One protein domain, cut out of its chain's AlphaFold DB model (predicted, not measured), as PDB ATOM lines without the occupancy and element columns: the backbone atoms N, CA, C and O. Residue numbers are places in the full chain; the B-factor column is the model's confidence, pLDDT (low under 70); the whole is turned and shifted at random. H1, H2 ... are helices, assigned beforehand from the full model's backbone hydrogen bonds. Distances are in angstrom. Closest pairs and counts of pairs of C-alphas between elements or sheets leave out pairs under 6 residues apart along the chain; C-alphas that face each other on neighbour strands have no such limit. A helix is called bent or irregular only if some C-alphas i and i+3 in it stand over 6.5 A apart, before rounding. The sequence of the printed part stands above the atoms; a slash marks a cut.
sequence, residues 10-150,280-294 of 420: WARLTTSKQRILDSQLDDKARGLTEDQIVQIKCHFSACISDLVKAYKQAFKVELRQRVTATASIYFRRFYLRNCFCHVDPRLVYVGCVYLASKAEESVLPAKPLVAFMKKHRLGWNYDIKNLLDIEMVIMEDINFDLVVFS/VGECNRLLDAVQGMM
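This is residues 10 to 150 and 280 to 294 of the 420 residues of the protein "CYCLIN domain-containing protein" of Chlamydomonas eustigma (UniProt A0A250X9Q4). A helical core is built round H6, which lies between the hairpin of the long helix H4 with H5 and a crossing helix, H8. H7 packs on the first residues of H8, H9 meets H4 near residues 40 to 43, and the short helices H1, H2 and H3 string along ahead of H4, with H1 and H2 touching no helix. The printed part has 156 residues, with nine named helices, H1 to H9 in chain order, and no named strand; its class is all helix, and its helix packing is mostly crossed. It is compact, with a radius of gyration of the C-alphas of 15.3 A and spans of 43 by 39 by 24 A.

The longest helix, H4, covers residues 34 to 59 and measures 37.6 A, from C-alpha 34 at (-36.059, -14.289, -59.168) to C-alpha 59 at (-62.424, 3.155, -38.745). H5, residues 65 to 78, measures 20.3 A; H6, residues 89 to 103, 20.4 A; H8, residues 128 to 141, 20.2 A. H7, residues 110 to 120, measures 15.3 A. H9, residues 280 to 294, measures 21.8 A and ends with C-alpha 294 at (-49.525, -28.700, -55.426). The short ones are H1, residues 10 to 13, H2, residues 17 to 22, and H3, residues 25 to 28. H6 is neither bent nor irregular, but only just: C-alphas 90 and 93 are 6.0 A apart.

With residues 41 to 52, H4 touches H5, closest at the C-alphas of Ser 45 and Ser 72, 5.9 A; they form a helical hairpin, opposite ways at a shallow tilt of 34 degrees, only just short of steep. With residues 44 to 52, H4 touches H6 at a steep tilt of 52 degrees, the same way, closest at the C-alphas of Ile 48 and Tyr 93, 6.3 A. H5 and H6 touch, closest at the C-alphas of Ala 71 and Cys 96, 4.9 A, opposite ways at a steep tilt of 51 degrees. H8 touches H6, about perpendicular at 77 degrees, closest at the C-alphas of Gly 95 and Glu 135, 5.4 A. H7 touches residues 128 to 131 of H8, closest at the C-alphas of Val 114 and Ile 128, 6.4 A. H9 and H4 only just touch, with 3 pairs of C-alphas within 8 A, the closest those of Ile 40 and Cys 283, 6.4 A. H3 is close to H4 but not clearly touching, closest at the C-alphas of Lys 28 and Glu 34, 7.0 A. H4 and H8 are apart. Every O i to N i+4 pair is within hydrogen-bond range in H2, H4, H5, H7 and H8; H6 and H9 each have 10 of 11, and H1 and H3 are too short for such a pair.

The C-alphas farthest apart, those of Ala 29 and Lys 60, are 44.2 A from each other. Residues 151 to 279 are not printed, and C-alphas 150 and 280 are 27.8 A apart across this cut. Of the links that are printed whole, none is long. The mean pLDDT of the printed part is 87.2; residues 10 to 13, 122 and 292 to 294 are under 70.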
ATOM      1  N   TRP A  10     -32.083  -9.406 -32.587       63.91
ATOM      2  CA  TRP A  10     -32.147  -8.712 -33.866       63.91
ATOM      3  C   TRP A  10     -30.791  -8.539 -34.545       63.91
ATOM      4  O   TRP A  10     -30.655  -8.910 -35.706       63.91
ATOM      5  N   ALA A  11     -29.786  -8.028 -33.828       62.22
ATOM      6  CA  ALA A  11     -28.448  -7.832 -34.386       62.22
ATOM      7  C   ALA A  11     -27.838  -9.161 -34.864       62.22
ATOM      8  O   ALA A  11     -27.212  -9.215 -35.920       62.22
ATOM      9  N   ARG A  12     -28.117 -10.255 -34.142       65.06
ATOM     10  CA  ARG A  12     -27.713 -11.622 -34.511       65.06
ATOM     11  C   ARG A  12     -28.535 -12.226 -35.655       65.06
ATOM     12  O   ARG A  12     -28.086 -13.177 -36.283       65.06
ATOM     13  N   LEU A  13     -29.732 -11.699 -35.906       64.75
ATOM     14  CA  LEU A  13     -30.637 -12.110 -36.983       64.75
ATOM     15  C   LEU A  13     -30.432 -11.306 -38.274       64.75
ATOM     16  O   LEU A  13     -31.095 -11.596 -39.274       64.75
ATOM     17  N   THR A  14     -29.522 -10.326 -38.271       71.69
ATOM     18  CA  THR A  14     -29.061  -9.647 -39.485       71.69
ATOM     19  C   THR A  14     -28.620 -10.699 -40.498       71.69
ATOM     20  O   THR A  14     -27.756 -11.532 -40.226       71.69
ATOM     21  N   THR A  15     -29.298 -10.724 -41.639       76.44
ATOM     22  CA  THR A  15     -29.227 -11.833 -42.589       76.44
ATOM     23  C   THR A  15     -28.303 -11.484 -43.753       76.44
ATOM     24  O   THR A  15     -28.319 -10.362 -44.251       76.44
ATOM     25  N   SER A  16     -27.499 -12.446 -44.213       82.06
ATOM     26  CA  SER A  16     -26.658 -12.272 -45.401       82.06
ATOM     27  C   SER A  16     -27.487 -12.320 -46.689       82.06
ATOM     28  O   SER A  16     -28.488 -13.035 -46.770       82.06
ATOM     29  N   LYS A  17     -27.037 -11.615 -47.739       82.06
ATOM     30  CA  LYS A  17     -27.673 -11.674 -49.072       82.06
ATOM     31  C   LYS A  17     -27.773 -13.116 -49.600       82.06
ATOM     32  O   LYS A  17     -28.791 -13.479 -50.174       82.06
ATOM     33  N   GLN A  18     -26.772 -13.955 -49.324       82.44
ATOM     34  CA  GLN A  18     -26.768 -15.375 -49.705       82.44
ATOM     35  C   GLN A  18     -27.939 -16.145 -49.097       82.44
ATOM     36  O   GLN A  18     -28.684 -16.787 -49.823       82.44
ATOM     37  N   ARG A  19     -28.199 -15.981 -47.797       84.94
ATOM     38  CA  ARG A  19     -29.311 -16.670 -47.132       84.94
ATOM     39  C   ARG A  19     -30.682 -16.284 -47.701       84.94
ATOM     40  O   ARG A  19     -31.602 -17.095 -47.681       84.94
ATOM     41  N   ILE A  20     -30.824 -15.058 -48.208       85.62
ATOM     42  CA  ILE A  20     -32.045 -14.604 -48.892       85.62
ATOM     43  C   ILE A  20     -32.195 -15.277 -50.259       85.62
ATOM     44  O   ILE A  20     -33.320 -15.517 -50.692       85.62
ATOM     45  N   LEU A  21     -31.091 -15.562 -50.951       84.69
ATOM     46  CA  LEU A  21     -31.102 -16.301 -52.214       84.69
ATOM     47  C   LEU A  21     -31.379 -17.789 -51.976       84.69
ATOM     48  O   LEU A  21     -32.181 -18.376 -52.699       84.69
ATOM     49  N   ASP A  22     -30.793 -18.366 -50.926       84.56
ATOM     50  CA  ASP A  22     -30.997 -19.765 -50.544       84.56
ATOM     51  C   ASP A  22     -32.466 -20.041 -50.203       84.56
ATOM     52  O   ASP A  22     -33.026 -21.052 -50.622       84.56
ATOM     53  N   SER A  23     -33.135 -19.109 -49.512       83.25
ATOM     54  CA  SER A  23     -34.556 -19.262 -49.175       83.25
ATOM     55  C   SER A  23     -35.477 -19.268 -50.400       83.25
ATOM     56  O   SER A  23     -36.619 -19.702 -50.304       83.25
ATOM     57  N   GLN A  24     -35.002 -18.776 -51.548       85.88
ATOM     58  CA  GLN A  24     -35.775 -18.691 -52.789       85.88
ATOM     59  C   GLN A  24     -35.614 -19.928 -53.672       85.88
ATOM     60  O   GLN A  24     -36.310 -20.034 -54.679       85.88
ATOM     61  N   LEU A  25     -34.713 -20.855 -53.335       83.62
ATOM     62  CA  LEU A  25     -34.442 -22.038 -54.157       83.62
ATOM     63  C   LEU A  25     -35.693 -22.898 -54.351       83.62
ATOM     64  O   LEU A  25     -35.974 -23.336 -55.464       83.62
ATOM     65  N   ASP A  26     -36.487 -23.055 -53.298       81.69
ATOM     66  CA  ASP A  26     -37.737 -23.812 -53.317       81.69
ATOM     67  C   ASP A  26     -38.833 -23.153 -54.171       81.69
ATOM     68  O   ASP A  26     -39.654 -23.843 -54.779       81.69
ATOM     69  N   ASP A  27     -38.871 -21.821 -54.214       84.62
ATOM     70  CA  ASP A  27     -39.798 -21.067 -55.064       84.62
ATOM     71  C   ASP A  27     -39.328 -21.098 -56.532       84.62
ATOM     72  O   ASP A  27     -40.133 -21.299 -57.443       84.62
ATOM     73  N   LYS A  28     -38.009 -20.998 -56.760       86.12
ATOM     74  CA  LYS A  28     -37.371 -21.114 -58.082       86.12
ATOM     75  C   LYS A  28     -37.566 -22.500 -58.695       86.12
ATOM     76  O   LYS A  28     -37.908 -22.611 -59.869       86.12
ATOM     77  N   ALA A  29     -37.425 -23.558 -57.895       83.94
ATOM     78  CA  ALA A  29     -37.654 -24.939 -58.324       83.94
ATOM     79  C   ALA A  29     -39.094 -25.187 -58.806       83.94
ATOM     80  O   ALA A  29     -39.335 -26.089 -59.604       83.94
ATOM     81  N   ARG A  30     -40.051 -24.372 -58.349       80.00
ATOM     82  CA  ARG A  30     -41.471 -24.451 -58.720       80.00
ATOM     83  C   ARG A  30     -41.853 -23.528 -59.883       80.00
ATOM     84  O   ARG A  30     -43.033 -23.406 -60.195       80.00
ATOM     85  N   GLY A  31     -40.872 -22.905 -60.540       81.88
ATOM     86  CA  GLY A  31     -41.070 -22.146 -61.777       81.88
ATOM     87  C   GLY A  31     -41.223 -20.634 -61.612       81.88
ATOM     88  O   GLY A  31     -41.487 -19.961 -62.606       81.88
ATOM     89  N   LEU A  32     -41.040 -20.081 -60.406       87.12
ATOM     90  CA  LEU A  32     -40.961 -18.628 -60.224       87.12
ATOM     91  C   LEU A  32     -39.567 -18.112 -60.585       87.12
ATOM     92  O   LEU A  32     -38.551 -18.653 -60.145       87.12
ATOM     93  N   THR A  33     -39.502 -17.020 -61.342       89.50
ATOM     94  CA  THR A  33     -38.230 -16.328 -61.576       89.50
ATOM     95  C   THR A  33     -37.839 -15.477 -60.367       89.50
ATOM     96  O   THR A  33     -38.672 -15.098 -59.541       89.50
ATOM     97  N   GLU A  34     -36.552 -15.146 -60.253       87.06
ATOM     98  CA  GLU A  34     -36.059 -14.289 -59.168       87.06
ATOM     99  C   GLU A  34     -36.735 -12.912 -59.165       87.06
ATOM    100  O   GLU A  34     -37.165 -12.428 -58.117       87.06
ATOM    101  N   ASP A  35     -36.916 -12.316 -60.344       86.81
ATOM    102  CA  ASP A  35     -37.586 -11.023 -60.471       86.81
ATOM    103  C   ASP A  35     -39.061 -11.100 -60.061       86.81
ATOM    104  O   ASP A  35     -39.537 -10.217 -59.346       86.81
ATOM    105  N   GLN A  36     -39.768 -12.181 -60.412       88.25
ATOM    106  CA  GLN A  36     -41.148 -12.400 -59.968       88.25
ATOM    107  C   GLN A  36     -41.236 -12.505 -58.444       88.25
ATOM    108  O   GLN A  36     -42.117 -11.899 -57.839       88.25
ATOM    109  N   ILE A  37     -40.305 -13.217 -57.801       88.88
ATOM    110  CA  ILE A  37     -40.243 -13.329 -56.337       88.88
ATOM    111  C   ILE A  37     -40.064 -11.951 -55.697       88.88
ATOM    112  O   ILE A  37     -40.788 -11.597 -54.761       88.88
ATOM    113  N   VAL A  38     -39.124 -11.151 -56.201       88.06
ATOM    114  CA  VAL A  38     -38.887  -9.793 -55.697       88.06
ATOM    115  C   VAL A  38     -40.129  -8.923 -55.897       88.06
ATOM    116  O   VAL A  38     -40.562  -8.249 -54.961       88.06
ATOM    117  N   GLN A  39     -40.751  -8.975 -57.075       88.38
ATOM    118  CA  GLN A  39     -41.963  -8.219 -57.383       88.38
ATOM    119  C   GLN A  39     -43.150  -8.629 -56.499       88.38
ATOM    120  O   GLN A  39     -43.863  -7.752 -56.012       88.38
ATOM    121  N   ILE A  40     -43.330  -9.923 -56.219       90.06
ATOM    122  CA  ILE A  40     -44.344 -10.436 -55.284       90.06
ATOM    123  C   ILE A  40     -44.105  -9.861 -53.884       90.06
ATOM    124  O   ILE A  40     -45.017  -9.296 -53.274       90.06
ATOM    125  N   LYS A  41     -42.869  -9.926 -53.373       90.25
ATOM    126  CA  LYS A  41     -42.541  -9.369 -52.052       90.25
ATOM    127  C   LYS A  41     -42.791  -7.854 -51.995       90.25
ATOM    128  O   LYS A  41     -43.359  -7.357 -51.015       90.25
ATOM    129  N   CYS A  42     -42.423  -7.116 -53.046       89.56
ATOM    130  CA  CYS A  42     -42.705  -5.685 -53.187       89.56
ATOM    131  C   CYS A  42     -44.215  -5.394 -53.207       89.56
ATOM    132  O   CYS A  42     -44.671  -4.484 -52.509       89.56
ATOM    133  N   HIS A  43     -44.992  -6.188 -53.948       90.38
ATOM    134  CA  HIS A  43     -46.444  -6.068 -54.049       90.38
ATOM    135  C   HIS A  43     -47.123  -6.226 -52.684       90.38
ATOM    136  O   HIS A  43     -47.941  -5.391 -52.290       90.38
ATOM    137  N   PHE A  44     -46.745  -7.245 -51.909       91.69
ATOM    138  CA  PHE A  44     -47.317  -7.449 -50.576       91.69
ATOM    139  C   PHE A  44     -46.862  -6.404 -49.557       91.69
ATOM    140  O   PHE A  44     -47.661  -5.991 -48.721       91.69
ATOM    141  N   SER A  45     -45.634  -5.891 -49.669       91.62
ATOM    142  CA  SER A  45     -45.174  -4.768 -48.831       91.62
ATOM    143  C   SER A  45     -46.013  -3.501 -49.082       91.62
ATOM    144  O   SER A  45     -46.378  -2.785 -48.146       91.62
ATOM    145  N   ALA A  46     -46.398  -3.257 -50.342       90.25
ATOM    146  CA  ALA A  46     -47.349  -2.204 -50.697       90.25
ATOM    147  C   ALA A  46     -48.748  -2.489 -50.122       90.25
ATOM    148  O   ALA A  46     -49.330  -1.625 -49.471       90.25
ATOM    149  N   CYS A  47     -49.241  -3.726 -50.255       91.19
ATOM    150  CA  CYS A  47     -50.541  -4.134 -49.713       91.19
ATOM    151  C   CYS A  47     -50.647  -3.961 -48.193       91.19
ATOM    152  O   CYS A  47     -51.710  -3.578 -47.714       91.19
ATOM    153  N   ILE A  48     -49.573  -4.216 -47.438       93.88
ATOM    154  CA  ILE A  48     -49.513  -3.969 -45.987       93.88
ATOM    155  C   ILE A  48     -49.714  -2.480 -45.698       93.88
ATOM    156  O   ILE A  48     -50.550  -2.108 -44.873       93.88
ATOM    157  N   SER A  49     -48.981  -1.622 -46.410       92.06
ATOM    158  CA  SER A  49     -49.073  -0.168 -46.250       92.06
ATOM    159  C   SER A  49     -50.461   0.361 -46.614       92.06
ATOM    160  O   SER A  49     -51.022   1.181 -45.883       92.06
ATOM    161  N   ASP A  50     -51.038  -0.131 -47.708       91.19
ATOM    162  CA  ASP A  50     -52.366   0.263 -48.173       91.19
ATOM    163  C   ASP A  50     -53.465  -0.237 -47.235       91.19
ATOM    164  O   ASP A  50     -54.391   0.511 -46.930       91.19
ATOM    165  N   LEU A  51     -53.339  -1.460 -46.708       91.69
ATOM    166  CA  LEU A  51     -54.272  -2.015 -45.730       91.69
ATOM    167  C   LEU A  51     -54.314  -1.161 -44.462       91.69
ATOM    168  O   LEU A  51     -55.397  -0.788 -44.015       91.69
ATOM    169  N   VAL A  52     -53.153  -0.819 -43.894       91.62
ATOM    170  CA  VAL A  52     -53.083   0.008 -42.679       91.62
ATOM    171  C   VAL A  52     -53.682   1.395 -42.926       91.62
ATOM    172  O   VAL A  52     -54.466   1.877 -42.106       91.62
ATOM    173  N   LYS A  53     -53.376   2.026 -44.069       90.88
ATOM    174  CA  LYS A  53     -53.947   3.329 -44.454       90.88
ATOM    175  C   LYS A  53     -55.464   3.261 -44.633       90.88
ATOM    176  O   LYS A  53     -56.180   4.086 -44.067       90.88
ATOM    177  N   ALA A  54     -55.957   2.271 -45.374       90.75
ATOM    178  CA  ALA A  54     -57.378   2.104 -45.650       90.75
ATOM    179  C   ALA A  54     -58.164   1.771 -44.372       90.75
ATOM    180  O   ALA A  54     -59.239   2.325 -44.147       90.75
ATOM    181  N   TYR A  55     -57.605   0.940 -43.487       90.31
ATOM    182  CA  TYR A  55     -58.203   0.635 -42.189       90.31
ATOM    183  C   TYR A  55     -58.251   1.875 -41.283       90.31
ATOM    184  O   TYR A  55     -59.294   2.174 -40.696       90.31
ATOM    185  N   LYS A  56     -57.154   2.646 -41.219       90.31
ATOM    186  CA  LYS A  56     -57.095   3.935 -40.510       90.31
ATOM    187  C   LYS A  56     -58.177   4.899 -41.004       90.31
ATOM    188  O   LYS A  56     -58.857   5.514 -40.187       90.31
ATOM    189  N   GLN A  57     -58.379   4.994 -42.318       88.06
ATOM    190  CA  GLN A  57     -59.406   5.854 -42.910       88.06
ATOM    191  C   GLN A  57     -60.831   5.353 -42.631       88.06
ATOM    192  O   GLN A  57     -61.705   6.151 -42.297       88.06
ATOM    193  N   ALA A  58     -61.068   4.044 -42.736       87.81
ATOM    194  CA  ALA A  58     -62.392   3.450 -42.578       87.81
ATOM    195  C   ALA A  58     -62.908   3.505 -41.134       87.81
ATOM    196  O   ALA A  58     -64.078   3.809 -40.911       87.81
ATOM    197  N   PHE A  59     -62.041   3.228 -40.158       86.31
ATOM    198  CA  PHE A  59     -62.424   3.155 -38.745       86.31
ATOM    199  C   PHE A  59     -62.045   4.401 -37.939       86.31
ATOM    200  O   PHE A  59     -62.360   4.466 -36.754       86.31
ATOM    201  N   LYS A  60     -61.387   5.391 -38.561       84.25
ATOM    202  CA  LYS A  60     -60.867   6.602 -37.895       84.25
ATOM    203  C   LYS A  60     -59.997   6.282 -36.668       84.25
ATOM    204  O   LYS A  60     -60.014   7.010 -35.681       84.25
ATOM    205  N   VAL A  61     -59.244   5.183 -36.731       83.44
ATOM    206  CA  VAL A  61     -58.330   4.739 -35.667       83.44
ATOM    207  C   VAL A  61     -56.918   5.211 -35.979       83.44
ATOM    208  O   VAL A  61     -56.429   5.040 -37.096       83.44
ATOM    209  N   GLU A  62     -56.225   5.755 -34.986       80.69
ATOM    210  CA  GLU A  62     -54.818   6.116 -35.122       80.69
ATOM    211  C   GLU A  62     -53.916   4.879 -35.061       80.69
ATOM    212  O   GLU A  62     -53.421   4.482 -34.010       80.69
ATOM    213  N   LEU A  63     -53.674   4.266 -36.221       85.75
ATOM    214  CA  LEU A  63     -52.596   3.289 -36.364       85.75
ATOM    215  C   LEU A  63     -51.260   4.014 -36.552       85.75
ATOM    216  O   LEU A  63     -51.111   4.870 -37.433       85.75
ATOM    217  N   ARG A  64     -50.288   3.669 -35.702       88.38
ATOM    218  CA  ARG A  64     -48.924   4.209 -35.746       88.38
ATOM    219  C   ARG A  64     -48.179   3.648 -36.956       88.38
ATOM    220  O   ARG A  64     -48.268   2.458 -37.239       88.38
ATOM    221  N   GLN A  65     -47.352   4.473 -37.603       89.38
ATOM    222  CA  GLN A  65     -46.522   4.045 -38.742       89.38
ATOM    223  C   GLN A  65     -45.577   2.883 -38.385       89.38
ATOM    224  O   GLN A  65     -45.278   2.041 -39.229       89.38
ATOM    225  N   ARG A  66     -45.155   2.800 -37.117       91.06
ATOM    226  CA  ARG A  66     -44.332   1.696 -36.612       91.06
ATOM    227  C   ARG A  66     -45.003   0.329 -36.804       91.06
ATOM    228  O   ARG A  66     -44.310  -0.613 -37.156       91.06
ATOM    229  N   VAL A  67     -46.334   0.238 -36.701       93.62
ATOM    230  CA  VAL A  67     -47.081  -1.011 -36.955       93.62
ATOM    231  C   VAL A  67     -46.847  -1.505 -38.385       93.62
ATOM    232  O   VAL A  67     -46.594  -2.687 -38.595       93.62
ATOM    233  N   THR A  68     -46.877  -0.602 -39.368       93.88
ATOM    234  CA  THR A  68     -46.643  -0.923 -40.785       93.88
ATOM    235  C   THR A  68     -45.223  -1.432 -41.031       93.88
ATOM    236  O   THR A  68     -45.026  -2.385 -41.789       93.88
ATOM    237  N   ALA A  69     -44.233  -0.818 -40.380       93.62
ATOM    238  CA  ALA A  69     -42.836  -1.233 -40.467       93.62
ATOM    239  C   ALA A  69     -42.615  -2.617 -39.842       93.62
ATOM    240  O   ALA A  69     -42.078  -3.512 -40.494       93.62
ATOM    241  N   THR A  70     -43.110  -2.820 -38.620       94.06
ATOM    242  CA  THR A  70     -43.051  -4.097 -37.898       94.06
ATOM    243  C   THR A  70     -43.742  -5.209 -38.696       94.06
ATOM    244  O   THR A  70     -43.159  -6.272 -38.901       94.06
ATOM    245  N   ALA A  71     -44.928  -4.945 -39.258       95.69
ATOM    246  CA  ALA A  71     -45.648  -5.898 -40.107       95.69
ATOM    247  C   ALA A  71     -44.873  -6.259 -41.385       95.69
ATOM    248  O   ALA A  71     -44.785  -7.436 -41.737       95.69
ATOM    249  N   SER A  72     -44.283  -5.265 -42.059       94.88
ATOM    250  CA  SER A  72     -43.452  -5.494 -43.248       94.88
ATOM    251  C   SER A  72     -42.252  -6.383 -42.927       94.88
ATOM    252  O   SER A  72     -41.946  -7.300 -43.685       94.88
ATOM    253  N   ILE A  73     -41.600  -6.177 -41.778       93.44
ATOM    254  CA  ILE A  73     -40.447  -6.996 -41.406       93.44
ATOM    255  C   ILE A  73     -40.862  -8.412 -40.987       93.44
ATOM    256  O   ILE A  73     -40.182  -9.365 -41.368       93.44
ATOM    257  N   TYR A  74     -41.982  -8.593 -40.282       94.88
ATOM    258  CA  TYR A  74     -42.513  -9.935 -40.010       94.88
ATOM    259  C   TYR A  74     -42.798 -10.706 -41.292       94.88
ATOM    260  O   TYR A  74     -42.377 -11.852 -41.409       94.88
ATOM    261  N   PHE A  75     -43.432 -10.061 -42.273       94.88
ATOM    262  CA  PHE A  75     -43.694 -10.670 -43.573       94.88
ATOM    263  C   PHE A  75     -42.390 -11.120 -44.244       94.88
ATOM    264  O   PHE A  75     -42.272 -12.259 -44.695       94.88
ATOM    265  N   ARG A  76     -41.369 -10.257 -44.252       91.88
ATOM    266  CA  ARG A  76     -40.063 -10.581 -44.840       91.88
ATOM    267  C   ARG A  76     -39.377 -11.733 -44.114       91.88
ATOM    268  O   ARG A  76     -38.900 -12.650 -44.770       91.88
ATOM    269  N   ARG A  77     -39.370 -11.716 -42.780       91.25
ATOM    270  CA  ARG A  77     -38.772 -12.768 -41.944       91.25
ATOM    271  C   ARG A  77     -39.462 -14.111 -42.106       91.25
ATOM    272  O   ARG A  77     -38.781 -15.130 -42.164       91.25
ATOM    273  N   PHE A  78     -40.785 -14.108 -42.214       92.19
ATOM    274  CA  PHE A  78     -41.571 -15.309 -42.457       92.19
ATOM    275  C   PHE A  78     -41.121 -16.001 -43.754       92.19
ATOM    276  O   PHE A  78     -40.755 -17.173 -43.749       92.19
ATOM    277  N   TYR A  79     -41.003 -15.246 -44.849       90.75
ATOM    278  CA  TYR A  79     -40.550 -15.763 -46.148       90.75
ATOM    279  C   TYR A  79     -39.025 -15.946 -46.286       90.75
ATOM    280  O   TYR A  79     -38.533 -16.203 -47.382       90.75
ATOM    281  N   LEU A  80     -38.258 -15.856 -45.190       88.31
ATOM    282  CA  LEU A  80     -36.879 -16.368 -45.154       88.31
ATOM    283  C   LEU A  80     -36.823 -17.871 -44.861       88.31
ATOM    284  O   LEU A  80     -35.799 -18.501 -45.108       88.31
ATOM    285  N   ARG A  81     -37.882 -18.434 -44.270       85.06
ATOM    286  CA  ARG A  81     -37.960 -19.858 -43.891       85.06
ATOM    287  C   ARG A  81     -39.075 -20.603 -44.620       85.06
ATOM    288  O   ARG A  81     -39.155 -21.823 -44.531       85.06
ATOM    289  N   ASN A  82     -39.933 -19.861 -45.317       86.75
ATOM    290  CA  ASN A  82     -41.164 -20.349 -45.914       86.75
ATOM    291  C   ASN A  82     -41.215 -19.986 -47.393       86.75
ATOM    292  O   ASN A  82     -40.747 -18.923 -47.788       86.75
ATOM    293  N   CYS A  83     -41.862 -20.843 -48.173       85.69
ATOM    294  CA  CYS A  83     -42.111 -20.644 -49.600       85.69
ATOM    295  C   CYS A  83     -43.532 -20.108 -49.816       85.69
ATOM    296  O   CYS A  83     -44.436 -20.402 -49.023       85.69
ATOM    297  N   PHE A  84     -43.773 -19.411 -50.927       86.38
ATOM    298  CA  PHE A  84     -45.104 -18.872 -51.251       86.38
ATOM    299  C   PHE A  84     -46.148 -19.956 -51.549       86.38
ATOM    300  O   PHE A  84     -47.348 -19.723 -51.416       86.38
ATOM    301  N   CYS A  85     -45.694 -21.150 -51.929       77.81
ATOM    302  CA  CYS A  85     -46.563 -22.276 -52.255       77.81
ATOM    303  C   CYS A  85     -47.244 -22.899 -51.028       77.81
ATOM    304  O   CYS A  85     -48.382 -23.342 -51.121       77.81
ATOM    305  N   HIS A  86     -46.554 -22.951 -49.886       79.94
ATOM    306  CA  HIS A  86     -47.055 -23.640 -48.694       79.94
ATOM    307  C   HIS A  86     -48.057 -22.791 -47.919       79.94
ATOM    308  O   HIS A  86     -48.982 -23.323 -47.309       79.94
ATOM    309  N   VAL A  87     -47.845 -21.476 -47.909       86.12
ATOM    310  CA  VAL A  87     -48.647 -20.547 -47.121       86.12
ATOM    311  C   VAL A  87     -48.991 -19.347 -47.985       86.12
ATOM    312  O   VAL A  87     -48.103 -18.579 -48.366       86.12
ATOM    313  N   ASP A  88     -50.289 -19.188 -48.263       88.06
ATOM    314  CA  ASP A  88     -50.800 -18.115 -49.112       88.06
ATOM    315  C   ASP A  88     -50.394 -16.737 -48.556       88.06
ATOM    316  O   ASP A  88     -50.851 -16.345 -47.471       88.06
ATOM    317  N   PRO A  89     -49.596 -15.958 -49.309       91.56
ATOM    318  CA  PRO A  89     -49.197 -14.614 -48.913       91.56
ATOM    319  C   PRO A  89     -50.366 -13.698 -48.615       91.56
ATOM    320  O   PRO A  89     -50.229 -12.826 -47.755       91.56
ATOM    321  N   ARG A  90     -51.523 -13.914 -49.266       90.56
ATOM    322  CA  ARG A  90     -52.729 -13.107 -49.054       90.56
ATOM    323  C   ARG A  90     -53.206 -13.188 -47.604       90.56
ATOM    324  O   ARG A  90     -53.610 -12.173 -47.047       90.56
ATOM    325  N   LEU A  91     -53.127 -14.361 -46.977       92.12
ATOM    326  CA  LEU A  91     -53.478 -14.529 -45.567       92.12
ATOM    327  C   LEU A  91     -52.363 -14.010 -44.646       92.12
ATOM    328  O   LEU A  91     -52.641 -13.321 -43.661       92.12
ATOM    329  N   VAL A  92     -51.103 -14.288 -44.995       94.31
ATOM    330  CA  VAL A  92     -49.933 -13.958 -44.166       94.31
ATOM    331  C   VAL A  92     -49.799 -12.460 -43.935       94.31
ATOM    332  O   VAL A  92     -49.626 -12.054 -42.790       94.31
ATOM    333  N   TYR A  93     -49.925 -11.613 -44.963       94.19
ATOM    334  CA  TYR A  93     -49.723 -10.169 -44.770       94.19
ATOM    335  C   TYR A  93     -50.760  -9.549 -43.816       94.19
ATOM    336  O   TYR A  93     -50.430  -8.652 -43.040       94.19
ATOM    337  N   VAL A  94     -51.999 -10.058 -43.824       94.56
ATOM    338  CA  VAL A  94     -53.057  -9.639 -42.890       94.56
ATOM    339  C   VAL A  94     -52.751 -10.134 -41.477       94.56
ATOM    340  O   VAL A  94     -52.878  -9.366 -40.522       94.56
ATOM    341  N   GLY A  95     -52.283 -11.379 -41.346       94.94
ATOM    342  CA  GLY A  95     -51.784 -11.934 -40.087       94.94
ATOM    343  C   GLY A  95     -50.626 -11.119 -39.507       94.94
ATOM    344  O   GLY A  95     -50.643 -10.793 -38.323       94.94
ATOM    345  N   CYS A  96     -49.668 -10.694 -40.336       96.12
ATOM    346  CA  CYS A  96     -48.549  -9.848 -39.918       96.12
ATOM    347  C   CYS A  96     -49.014  -8.484 -39.395       96.12
ATOM    348  O   CYS A  96     -48.500  -8.028 -38.378       96.12
ATOM    349  N   VAL A  97     -49.989  -7.838 -40.049       95.25
ATOM    350  CA  VAL A  97     -50.565  -6.565 -39.571       95.25
ATOM    351  C   VAL A  97     -51.285  -6.755 -38.237       95.25
ATOM    352  O   VAL A  97     -51.114  -5.947 -37.323       95.25
ATOM    353  N   TYR A  98     -52.050  -7.837 -38.100       95.25
ATOM    354  CA  TYR A  98     -52.735  -8.172 -36.855       95.25
ATOM    355  C   TYR A  98     -51.742  -8.430 -35.711       95.25
ATOM    356  O   TYR A  98     -51.849  -7.801 -34.658       95.25
ATOM    357  N   LEU A  99     -50.720  -9.256 -35.932       95.31
ATOM    358  CA  LEU A  99     -49.680  -9.540 -34.942       95.31
ATOM    359  C   LEU A  99     -48.866  -8.287 -34.576       95.31
ATOM    360  O   LEU A  99     -48.648  -8.008 -33.397       95.31
ATOM    361  N   ALA A 100     -48.451  -7.495 -35.569       95.06
ATOM    362  CA  ALA A 100     -47.696  -6.262 -35.349       95.06
ATOM    363  C   ALA A 100     -48.495  -5.232 -34.545       95.06
ATOM    364  O   ALA A 100     -47.927  -4.543 -33.701       95.06
ATOM    365  N   SER A 101     -49.811  -5.148 -34.757       93.75
ATOM    366  CA  SER A 101     -50.660  -4.256 -33.969       93.75
ATOM    367  C   SER A 101     -50.638  -4.614 -32.481       93.75
ATOM    368  O   SER A 101     -50.470  -3.725 -31.653       93.75
ATOM    369  N   LYS A 102     -50.688  -5.910 -32.137       92.56
ATOM    370  CA  LYS A 102     -50.577  -6.380 -30.749       92.56
ATOM    371  C   LYS A 102     -49.196  -6.095 -30.162       92.56
ATOM    372  O   LYS A 102     -49.112  -5.596 -29.046       92.56
ATOM    373  N   ALA A 103     -48.134  -6.380 -30.918       92.25
ATOM    374  CA  ALA A 103     -46.753  -6.176 -30.478       92.25
ATOM    375  C   ALA A 103     -46.424  -4.693 -30.207       92.25
ATOM    376  O   ALA A 103     -45.686  -4.387 -29.278       92.25
ATOM    377  N   GLU A 104     -46.999  -3.776 -30.988       90.94
ATOM    378  CA  GLU A 104     -46.807  -2.320 -30.867       90.94
ATOM    379  C   GLU A 104     -47.894  -1.626 -30.022       90.94
ATOM    380  O   GLU A 104     -48.079  -0.405 -30.112       90.94
ATOM    381  N   GLU A 105     -48.651  -2.405 -29.240       89.44
ATOM    382  CA  GLU A 105     -49.703  -1.930 -28.330       89.44
ATOM    383  C   GLU A 105     -50.752  -1.038 -29.029       89.44
ATOM    384  O   GLU A 105     -51.252  -0.054 -28.484       89.44
ATOM    385  N   SER A 106     -51.076  -1.370 -30.279       86.81
ATOM    386  CA  SER A 106     -52.091  -0.703 -31.093       86.81
ATOM    387  C   SER A 106     -53.333  -1.589 -31.211       86.81
ATOM    388  O   SER A 106     -53.255  -2.759 -31.577       86.81
ATOM    389  N   VAL A 107     -54.512  -1.041 -30.909       81.69
ATOM    390  CA  VAL A 107     -55.750  -1.833 -30.849       81.69
ATOM    391  C   VAL A 107     -56.279  -2.109 -32.256       81.69
ATOM    392  O   VAL A 107     -56.901  -1.247 -32.878       81.69
ATOM    393  N   LEU A 108     -56.078  -3.334 -32.746       88.94
ATOM    394  CA  LEU A 108     -56.677  -3.815 -33.988       88.94
ATOM    395  C   LEU A 108     -57.488  -5.096 -33.719       88.94
ATOM    396  O   LEU A 108     -56.927  -6.182 -33.584       88.94
ATOM    397  N   PRO A 109     -58.823  -5.001 -33.605       90.56
ATOM    398  CA  PRO A 109     -59.668  -6.161 -33.339       90.56
ATOM    399  C   PRO A 109     -59.796  -7.086 -34.564       90.56
ATOM    400  O   PRO A 109     -59.990  -6.635 -35.692       90.56
ATOM    401  N   ALA A 110     -59.776  -8.406 -34.337       90.69
ATOM    402  CA  ALA A 110     -59.802  -9.410 -35.410       90.69
ATOM    403  C   ALA A 110     -61.111  -9.422 -36.221       90.69
ATOM    404  O   ALA A 110     -61.085  -9.535 -37.446       90.69
ATOM    405  N   LYS A 111     -62.274  -9.293 -35.559       91.44
ATOM    406  CA  LYS A 111     -63.581  -9.356 -36.243       91.44
ATOM    407  C   LYS A 111     -63.756  -8.215 -37.263       91.44
ATOM    408  O   LYS A 111     -64.067  -8.523 -38.415       91.44
ATOM    409  N   PRO A 112     -63.529  -6.930 -36.906       91.81
ATOM    410  CA  PRO A 112     -63.598  -5.834 -37.871       91.81
ATOM    411  C   PRO A 112     -62.553  -5.937 -38.980       91.81
ATOM    412  O   PRO A 112     -62.869  -5.603 -40.116       91.81
ATOM    413  N   LEU A 113     -61.352  -6.453 -38.690       91.75
ATOM    414  CA  LEU A 113     -60.325  -6.671 -39.708       91.75
ATOM    415  C   LEU A 113     -60.787  -7.655 -40.787       91.75
ATOM    416  O   LEU A 113     -60.754  -7.327 -41.968       91.75
ATOM    417  N   VAL A 114     -61.267  -8.841 -40.400       91.88
ATOM    418  CA  VAL A 114     -61.734  -9.848 -41.370       91.88
ATOM    419  C   VAL A 114     -62.951  -9.344 -42.149       91.88
ATOM    420  O   VAL A 114     -63.027  -9.537 -43.362       91.88
ATOM    421  N   ALA A 115     -63.882  -8.651 -41.488       90.62
ATOM    422  CA  ALA A 115     -65.030  -8.037 -42.158       90.62
ATOM    423  C   ALA A 115     -64.601  -6.961 -43.174       90.62
ATOM    424  O   ALA A 115     -65.139  -6.897 -44.279       90.62
ATOM    425  N   PHE A 116     -63.601  -6.148 -42.823       91.06
ATOM    426  CA  PHE A 116     -63.016  -5.155 -43.717       91.06
ATOM    427  C   PHE A 116     -62.353  -5.812 -44.934       91.06
ATOM    428  O   PHE A 116     -62.607  -5.395 -46.066       91.06
ATOM    429  N   MET A 117     -61.586  -6.886 -44.725       90.56
ATOM    430  CA  MET A 117     -60.955  -7.644 -45.809       90.56
ATOM    431  C   MET A 117     -61.981  -8.246 -46.770       90.56
ATOM    432  O   MET A 117     -61.846  -8.066 -47.979       90.56
ATOM    433  N   LYS A 118     -63.044  -8.872 -46.245       89.38
ATOM    434  CA  LYS A 118     -64.150  -9.427 -47.050       89.38
ATOM    435  C   LYS A 118     -64.846  -8.363 -47.907       89.38
ATOM    436  O   LYS A 118     -65.306  -8.667 -49.001       89.38
ATOM    437  N   LYS A 119     -64.909  -7.114 -47.434       87.56
ATOM    438  CA  LYS A 119     -65.512  -5.991 -48.170       87.56
ATOM    439  C   LYS A 119     -64.575  -5.383 -49.221       87.56
ATOM    440  O   LYS A 119     -65.042  -4.971 -50.276       87.56
ATOM    441  N   HIS A 120     -63.280  -5.270 -48.922       82.31
ATOM    442  CA  HIS A 120     -62.328  -4.496 -49.727       82.31
ATOM    443  C   HIS A 120     -61.497  -5.351 -50.707       82.31
ATOM    444  O   HIS A 120     -60.884  -4.818 -51.634       82.31
ATOM    445  N   ARG A 121     -61.440  -6.677 -50.528       79.94
ATOM    446  CA  ARG A 121     -60.724  -7.592 -51.427       79.94
ATOM    447  C   ARG A 121     -61.679  -8.626 -52.014       79.94
ATOM    448  O   ARG A 121     -62.225  -9.465 -51.300       79.94
ATOM    449  N   LEU A 122     -61.827  -8.588 -53.337       69.94
ATOM    450  CA  LEU A 122     -62.535  -9.615 -54.098       69.94
ATOM    451  C   LEU A 122     -61.772 -10.946 -53.973       69.94
ATOM    452  O   LEU A 122     -60.561 -10.976 -54.182       69.94
ATOM    453  N   GLY A 123     -62.466 -12.026 -53.602       71.12
ATOM    454  CA  GLY A 123     -61.874 -13.364 -53.441       71.12
ATOM    455  C   GLY A 123     -61.309 -13.686 -52.049       71.12
ATOM    456  O   GLY A 123     -60.615 -14.688 -51.893       71.12
ATOM    457  N   TRP A 124     -61.585 -12.869 -51.023       82.25
ATOM    458  CA  TRP A 124     -61.191 -13.183 -49.646       82.25
ATOM    459  C   TRP A 124     -62.110 -14.243 -49.015       82.25
ATOM    460  O   TRP A 124     -63.191 -13.927 -48.516       82.25
ATOM    461  N   ASN A 125     -61.640 -15.491 -48.969       83.38
ATOM    462  CA  ASN A 125     -62.393 -16.629 -48.422       83.38
ATOM    463  C   ASN A 125     -61.941 -17.052 -47.012       83.38
ATOM    464  O   ASN A 125     -62.337 -18.108 -46.525       83.38
ATOM    465  N   TYR A 126     -61.113 -16.247 -46.338       88.25
ATOM    466  CA  TYR A 126     -60.581 -16.599 -45.022       88.25
ATOM    467  C   TYR A 126     -61.483 -16.131 -43.878       88.25
ATOM    468  O   TYR A 126     -61.949 -14.985 -43.844       88.25
ATOM    469  N   ASP A 127     -61.673 -17.021 -42.908       91.19
ATOM    470  CA  ASP A 127     -62.409 -16.748 -41.681       91.19
ATOM    471  C   ASP A 127     -61.501 -16.289 -40.538       91.19
ATOM    472  O   ASP A 127     -60.275 -16.315 -40.619       91.19
ATOM    473  N   ILE A 128     -62.129 -15.876 -39.435       93.25
ATOM    474  CA  ILE A 128     -61.427 -15.441 -38.221       93.25
ATOM    475  C   ILE A 128     -60.543 -16.564 -37.665       93.25
ATOM    476  O   ILE A 128     -59.459 -16.274 -37.180       93.25
ATOM    477  N   LYS A 129     -60.973 -17.830 -37.769       93.25
ATOM    478  CA  LYS A 129     -60.170 -18.985 -37.336       93.25
ATOM    479  C   LYS A 129     -58.841 -19.039 -38.088       93.25
ATOM    480  O   LYS A 129     -57.801 -18.971 -37.455       93.25
ATOM    481  N   ASN A 130     -58.891 -18.959 -39.417       92.25
ATOM    482  CA  ASN A 130     -57.701 -18.948 -40.272       92.25
ATOM    483  C   ASN A 130     -56.749 -17.789 -39.926       92.25
ATOM    484  O   ASN A 130     -55.536 -17.960 -39.980       92.25
ATOM    485  N   LEU A 131     -57.288 -16.616 -39.555       93.62
ATOM    486  CA  LEU A 131     -56.480 -15.477 -39.102       93.62
ATOM    487  C   LEU A 131     -55.779 -15.745 -37.757       93.62
ATOM    488  O   LEU A 131     -54.643 -15.320 -37.565       93.62
ATOM    489  N   LEU A 132     -56.450 -16.410 -36.817       93.44
ATOM    490  CA  LEU A 132     -55.860 -16.756 -35.521       93.44
ATOM    491  C   LEU A 132     -54.854 -17.908 -35.652       93.44
ATOM    492  O   LEU A 132     -53.803 -17.874 -35.020       93.44
ATOM    493  N   ASP A 133     -55.131 -18.877 -36.522       93.62
ATOM    494  CA  ASP A 133     -54.221 -19.988 -36.795       93.62
ATOM    495  C   ASP A 133     -52.930 -19.476 -37.451       93.62
ATOM    496  O   ASP A 133     -51.832 -19.809 -37.003       93.62
ATOM    497  N   ILE A 134     -53.037 -18.595 -38.459       93.62
ATOM    498  CA  ILE A 134     -51.847 -18.028 -39.107       93.62
ATOM    499  C   ILE A 134     -51.047 -17.125 -38.165       93.62
ATOM    500  O   ILE A 134     -49.826 -17.072 -38.274       93.62
ATOM    501  N   GLU A 135     -51.701 -16.430 -37.228       94.56
ATOM    502  CA  GLU A 135     -51.010 -15.626 -36.219       94.56
ATOM    503  C   GLU A 135     -50.030 -16.491 -35.417       94.56
ATOM    504  O   GLU A 135     -48.864 -16.124 -35.260       94.56
ATOM    505  N   MET A 136     -50.491 -17.656 -34.957       92.38
ATOM    506  CA  MET A 136     -49.672 -18.601 -34.198       92.38
ATOM    507  C   MET A 136     -48.507 -19.132 -35.036       92.38
ATOM    508  O   MET A 136     -47.373 -19.141 -34.561       92.38
ATOM    509  N   VAL A 137     -48.764 -19.489 -36.300       92.62
ATOM    510  CA  VAL A 137     -47.730 -19.969 -37.233       92.62
ATOM    511  C   VAL A 137     -46.667 -18.896 -37.489       92.62
ATOM    512  O   VAL A 137     -45.473 -19.190 -37.463       92.62
ATOM    513  N   ILE A 138     -47.070 -17.634 -37.684       93.56
ATOM    514  CA  ILE A 138     -46.124 -16.526 -37.877       93.56
ATOM    515  C   ILE A 138     -45.252 -16.352 -36.633       93.56
ATOM    516  O   ILE A 138     -44.041 -16.200 -36.776       93.56
ATOM    517  N   MET A 139     -45.836 -16.381 -35.429       92.69
ATOM    518  CA  MET A 139     -45.084 -16.245 -34.175       92.69
ATOM    519  C   MET A 139     -44.053 -17.360 -33.982       92.69
ATOM    520  O   MET A 139     -42.928 -17.080 -33.558       92.69
ATOM    521  N   GLU A 140     -44.412 -18.599 -34.316       91.50
ATOM    522  CA  GLU A 140     -43.503 -19.741 -34.249       91.50
ATOM    523  C   GLU A 140     -42.340 -19.590 -35.243       91.50
ATOM    524  O   GLU A 140     -41.175 -19.683 -34.849       91.50
ATOM    525  N   ASP A 141     -42.628 -19.256 -36.505       89.19
ATOM    526  CA  ASP A 141     -41.609 -19.160 -37.559       89.19
ATOM    527  C   ASP A 141     -40.622 -17.996 -37.342       89.19
ATOM    528  O   ASP A 141     -39.438 -18.101 -37.690       89.19
ATOM    529  N   ILE A 142     -41.061 -16.897 -36.711       87.62
ATOM    530  CA  ILE A 142     -40.173 -15.791 -36.293       87.62
ATOM    531  C   ILE A 142     -39.475 -16.052 -34.945       87.62
ATOM    532  O   ILE A 142     -38.816 -15.156 -34.416       87.62
ATOM    533  N   ASN A 143     -39.572 -17.266 -34.387       88.38
ATOM    534  CA  ASN A 143     -39.012 -17.666 -33.089       88.38
ATOM    535  C   ASN A 143     -39.437 -16.754 -31.923       88.38
ATOM    536  O   ASN A 143     -38.634 -16.474 -31.025       88.38
ATOM    537  N   PHE A 144     -40.678 -16.259 -31.954       88.69
ATOM    538  CA  PHE A 144     -41.234 -15.322 -30.970       88.69
ATOM    539  C   PHE A 144     -40.406 -14.032 -30.789       88.69
ATOM    540  O   PHE A 144     -40.476 -13.377 -29.748       88.69
ATOM    541  N   ASP A 145     -39.613 -13.643 -31.794       88.06
ATOM    542  CA  ASP A 145     -38.876 -12.377 -31.801       88.06
ATOM    543  C   ASP A 145     -39.772 -11.233 -32.299       88.06
ATOM    544  O   ASP A 145     -39.781 -10.887 -33.482       88.06
ATOM    545  N   LEU A 146     -40.561 -10.676 -31.375       89.50
ATOM    546  CA  LEU A 146     -41.561  -9.640 -31.661       89.50
ATOM    547  C   LEU A 146     -41.028  -8.200 -31.557       89.50
ATOM    548  O   LEU A 146     -41.734  -7.241 -31.859       89.50
ATOM    549  N   VAL A 147     -39.794  -8.005 -31.089       88.81
ATOM    550  CA  VAL A 147     -39.240  -6.657 -30.911       88.81
ATOM    551  C   VAL A 147     -38.497  -6.248 -32.175       88.81
ATOM    552  O   VAL A 147     -37.429  -6.777 -32.473       88.81
ATOM    553  N   VAL A 148     -39.052  -5.279 -32.904       88.62
ATOM    554  CA  VAL A 148     -38.491  -4.780 -34.164       88.62
ATOM    555  C   VAL A 148     -37.850  -3.407 -33.975       88.62
ATOM    556  O   VAL A 148     -38.484  -2.454 -33.521       88.62
ATOM    557  N   PHE A 149     -36.593  -3.270 -34.399       88.75
ATOM    558  CA  PHE A 149     -35.902  -1.982 -34.422       88.75
ATOM    559  C   PHE A 149     -36.141  -1.266 -35.744       88.75
ATOM    560  O   PHE A 149     -35.600  -1.646 -36.779       88.75
ATOM    561  N   SER A 150     -36.941  -0.202 -35.703       87.88
ATOM    562  CA  SER A 150     -37.223   0.611 -36.886       87.88
ATOM    563  C   SER A 150     -36.246   1.795 -37.024       87.88
ATOM    564  O   SER A 150     -36.008   2.490 -36.034       87.88
ATOM    565  N   VAL A 280     -52.208  -6.488 -59.398       83.12
ATOM    566  CA  VAL A 280     -52.854  -7.418 -58.443       83.12
ATOM    567  C   VAL A 280     -53.325  -8.705 -59.141       83.12
ATOM    568  O   VAL A 280     -53.154  -9.797 -58.608       83.12
ATOM    569  N   GLY A 281     -53.882  -8.583 -60.352       82.75
ATOM    570  CA  GLY A 281     -54.346  -9.725 -61.138       82.75
ATOM    571  C   GLY A 281     -53.211 -10.660 -61.548       82.75
ATOM    572  O   GLY A 281     -53.338 -11.869 -61.397       82.75
ATOM    573  N   GLU A 282     -52.084 -10.111 -61.999       85.62
ATOM    574  CA  GLU A 282     -50.920 -10.917 -62.368       85.62
ATOM    575  C   GLU A 282     -50.265 -11.577 -61.151       85.62
ATOM    576  O   GLU A 282     -49.948 -12.762 -61.197       85.62
ATOM    577  N   CYS A 283     -50.156 -10.865 -60.027       85.69
ATOM    578  CA  CYS A 283     -49.661 -11.453 -58.783       85.69
ATOM    579  C   CYS A 283     -50.545 -12.627 -58.350       85.69
ATOM    580  O   CYS A 283     -50.040 -13.660 -57.913       85.69
ATOM    581  N   ASN A 284     -51.864 -12.491 -58.501       85.62
ATOM    582  CA  ASN A 284     -52.786 -13.570 -58.192       85.62
ATOM    583  C   ASN A 284     -52.617 -14.759 -59.140       85.62
ATOM    584  O   ASN A 284     -52.526 -15.876 -58.649       85.62
ATOM    585  N   ARG A 285     -52.472 -14.525 -60.452       87.00
ATOM    586  CA  ARG A 285     -52.202 -15.591 -61.431       87.00
ATOM    587  C   ARG A 285     -50.927 -16.367 -61.112       87.00
ATOM    588  O   ARG A 285     -50.950 -17.592 -61.160       87.00
ATOM    589  N   LEU A 286     -49.841 -15.676 -60.760       86.44
ATOM    590  CA  LEU A 286     -48.573 -16.318 -60.397       86.44
ATOM    591  C   LEU A 286     -48.714 -17.180 -59.138       86.44
ATOM    592  O   LEU A 286     -48.259 -18.319 -59.117       86.44
ATOM    593  N   LEU A 287     -49.383 -16.664 -58.102       86.12
ATOM    594  CA  LEU A 287     -49.618 -17.422 -56.871       86.12
ATOM    595  C   LEU A 287     -50.540 -18.623 -57.098       86.12
ATOM    596  O   LEU A 287     -50.238 -19.714 -56.620       86.12
ATOM    597  N   ASP A 288     -51.625 -18.442 -57.850       85.06
ATOM    598  CA  ASP A 288     -52.580 -19.508 -58.151       85.06
ATOM    599  C   ASP A 288     -51.923 -20.596 -59.022       85.06
ATOM    600  O   ASP A 288     -52.181 -21.780 -58.820       85.06
ATOM    601  N   ALA A 289     -51.018 -20.231 -59.939       83.44
ATOM    602  CA  ALA A 289     -50.236 -21.189 -60.723       83.44
ATOM    603  C   ALA A 289     -49.316 -22.043 -59.835       83.44
ATOM    604  O   ALA A 289     -49.281 -23.266 -59.965       83.44
ATOM    605  N   VAL A 290     -48.619 -21.410 -58.888       80.56
ATOM    606  CA  VAL A 290     -47.715 -22.091 -57.949       80.56
ATOM    607  C   VAL A 290     -48.484 -22.986 -56.970       80.56
ATOM    608  O   VAL A 290     -48.031 -24.085 -56.648       80.56
ATOM    609  N   GLN A 291     -49.664 -22.556 -56.519       76.44
ATOM    610  CA  GLN A 291     -50.538 -23.353 -55.649       76.44
ATOM    611  C   GLN A 291     -51.248 -24.483 -56.411       76.44
ATOM    612  O   GLN A 291     -51.410 -25.580 -55.877       76.44
ATOM    613  N   GLY A 292     -51.624 -24.267 -57.673       66.19
ATOM    614  CA  GLY A 292     -52.238 -25.283 -58.531       66.19
ATOM    615  C   GLY A 292     -51.319 -26.479 -58.795       66.19
ATOM    616  O   GLY A 292     -51.787 -27.617 -58.820       66.19
ATOM    617  N   MET A 293     -50.003 -26.257 -58.884       58.34
ATOM    618  CA  MET A 293     -49.013 -27.338 -59.007       58.34
ATOM    619  C   MET A 293     -48.937 -28.255 -57.770       58.34
ATOM    620  O   MET A 293     -48.491 -29.399 -57.886       58.34
ATOM    621  N   MET A 294     -49.399 -27.812 -56.592       52.50
ATOM    622  CA  MET A 294     -49.525 -28.700 -55.426       52.50
ATOM    623  C   MET A 294     -50.689 -29.686 -55.562       52.50
ATOM    624  O   MET A 294     -50.591 -30.816 -55.094       52.50
TER     625      MET A 294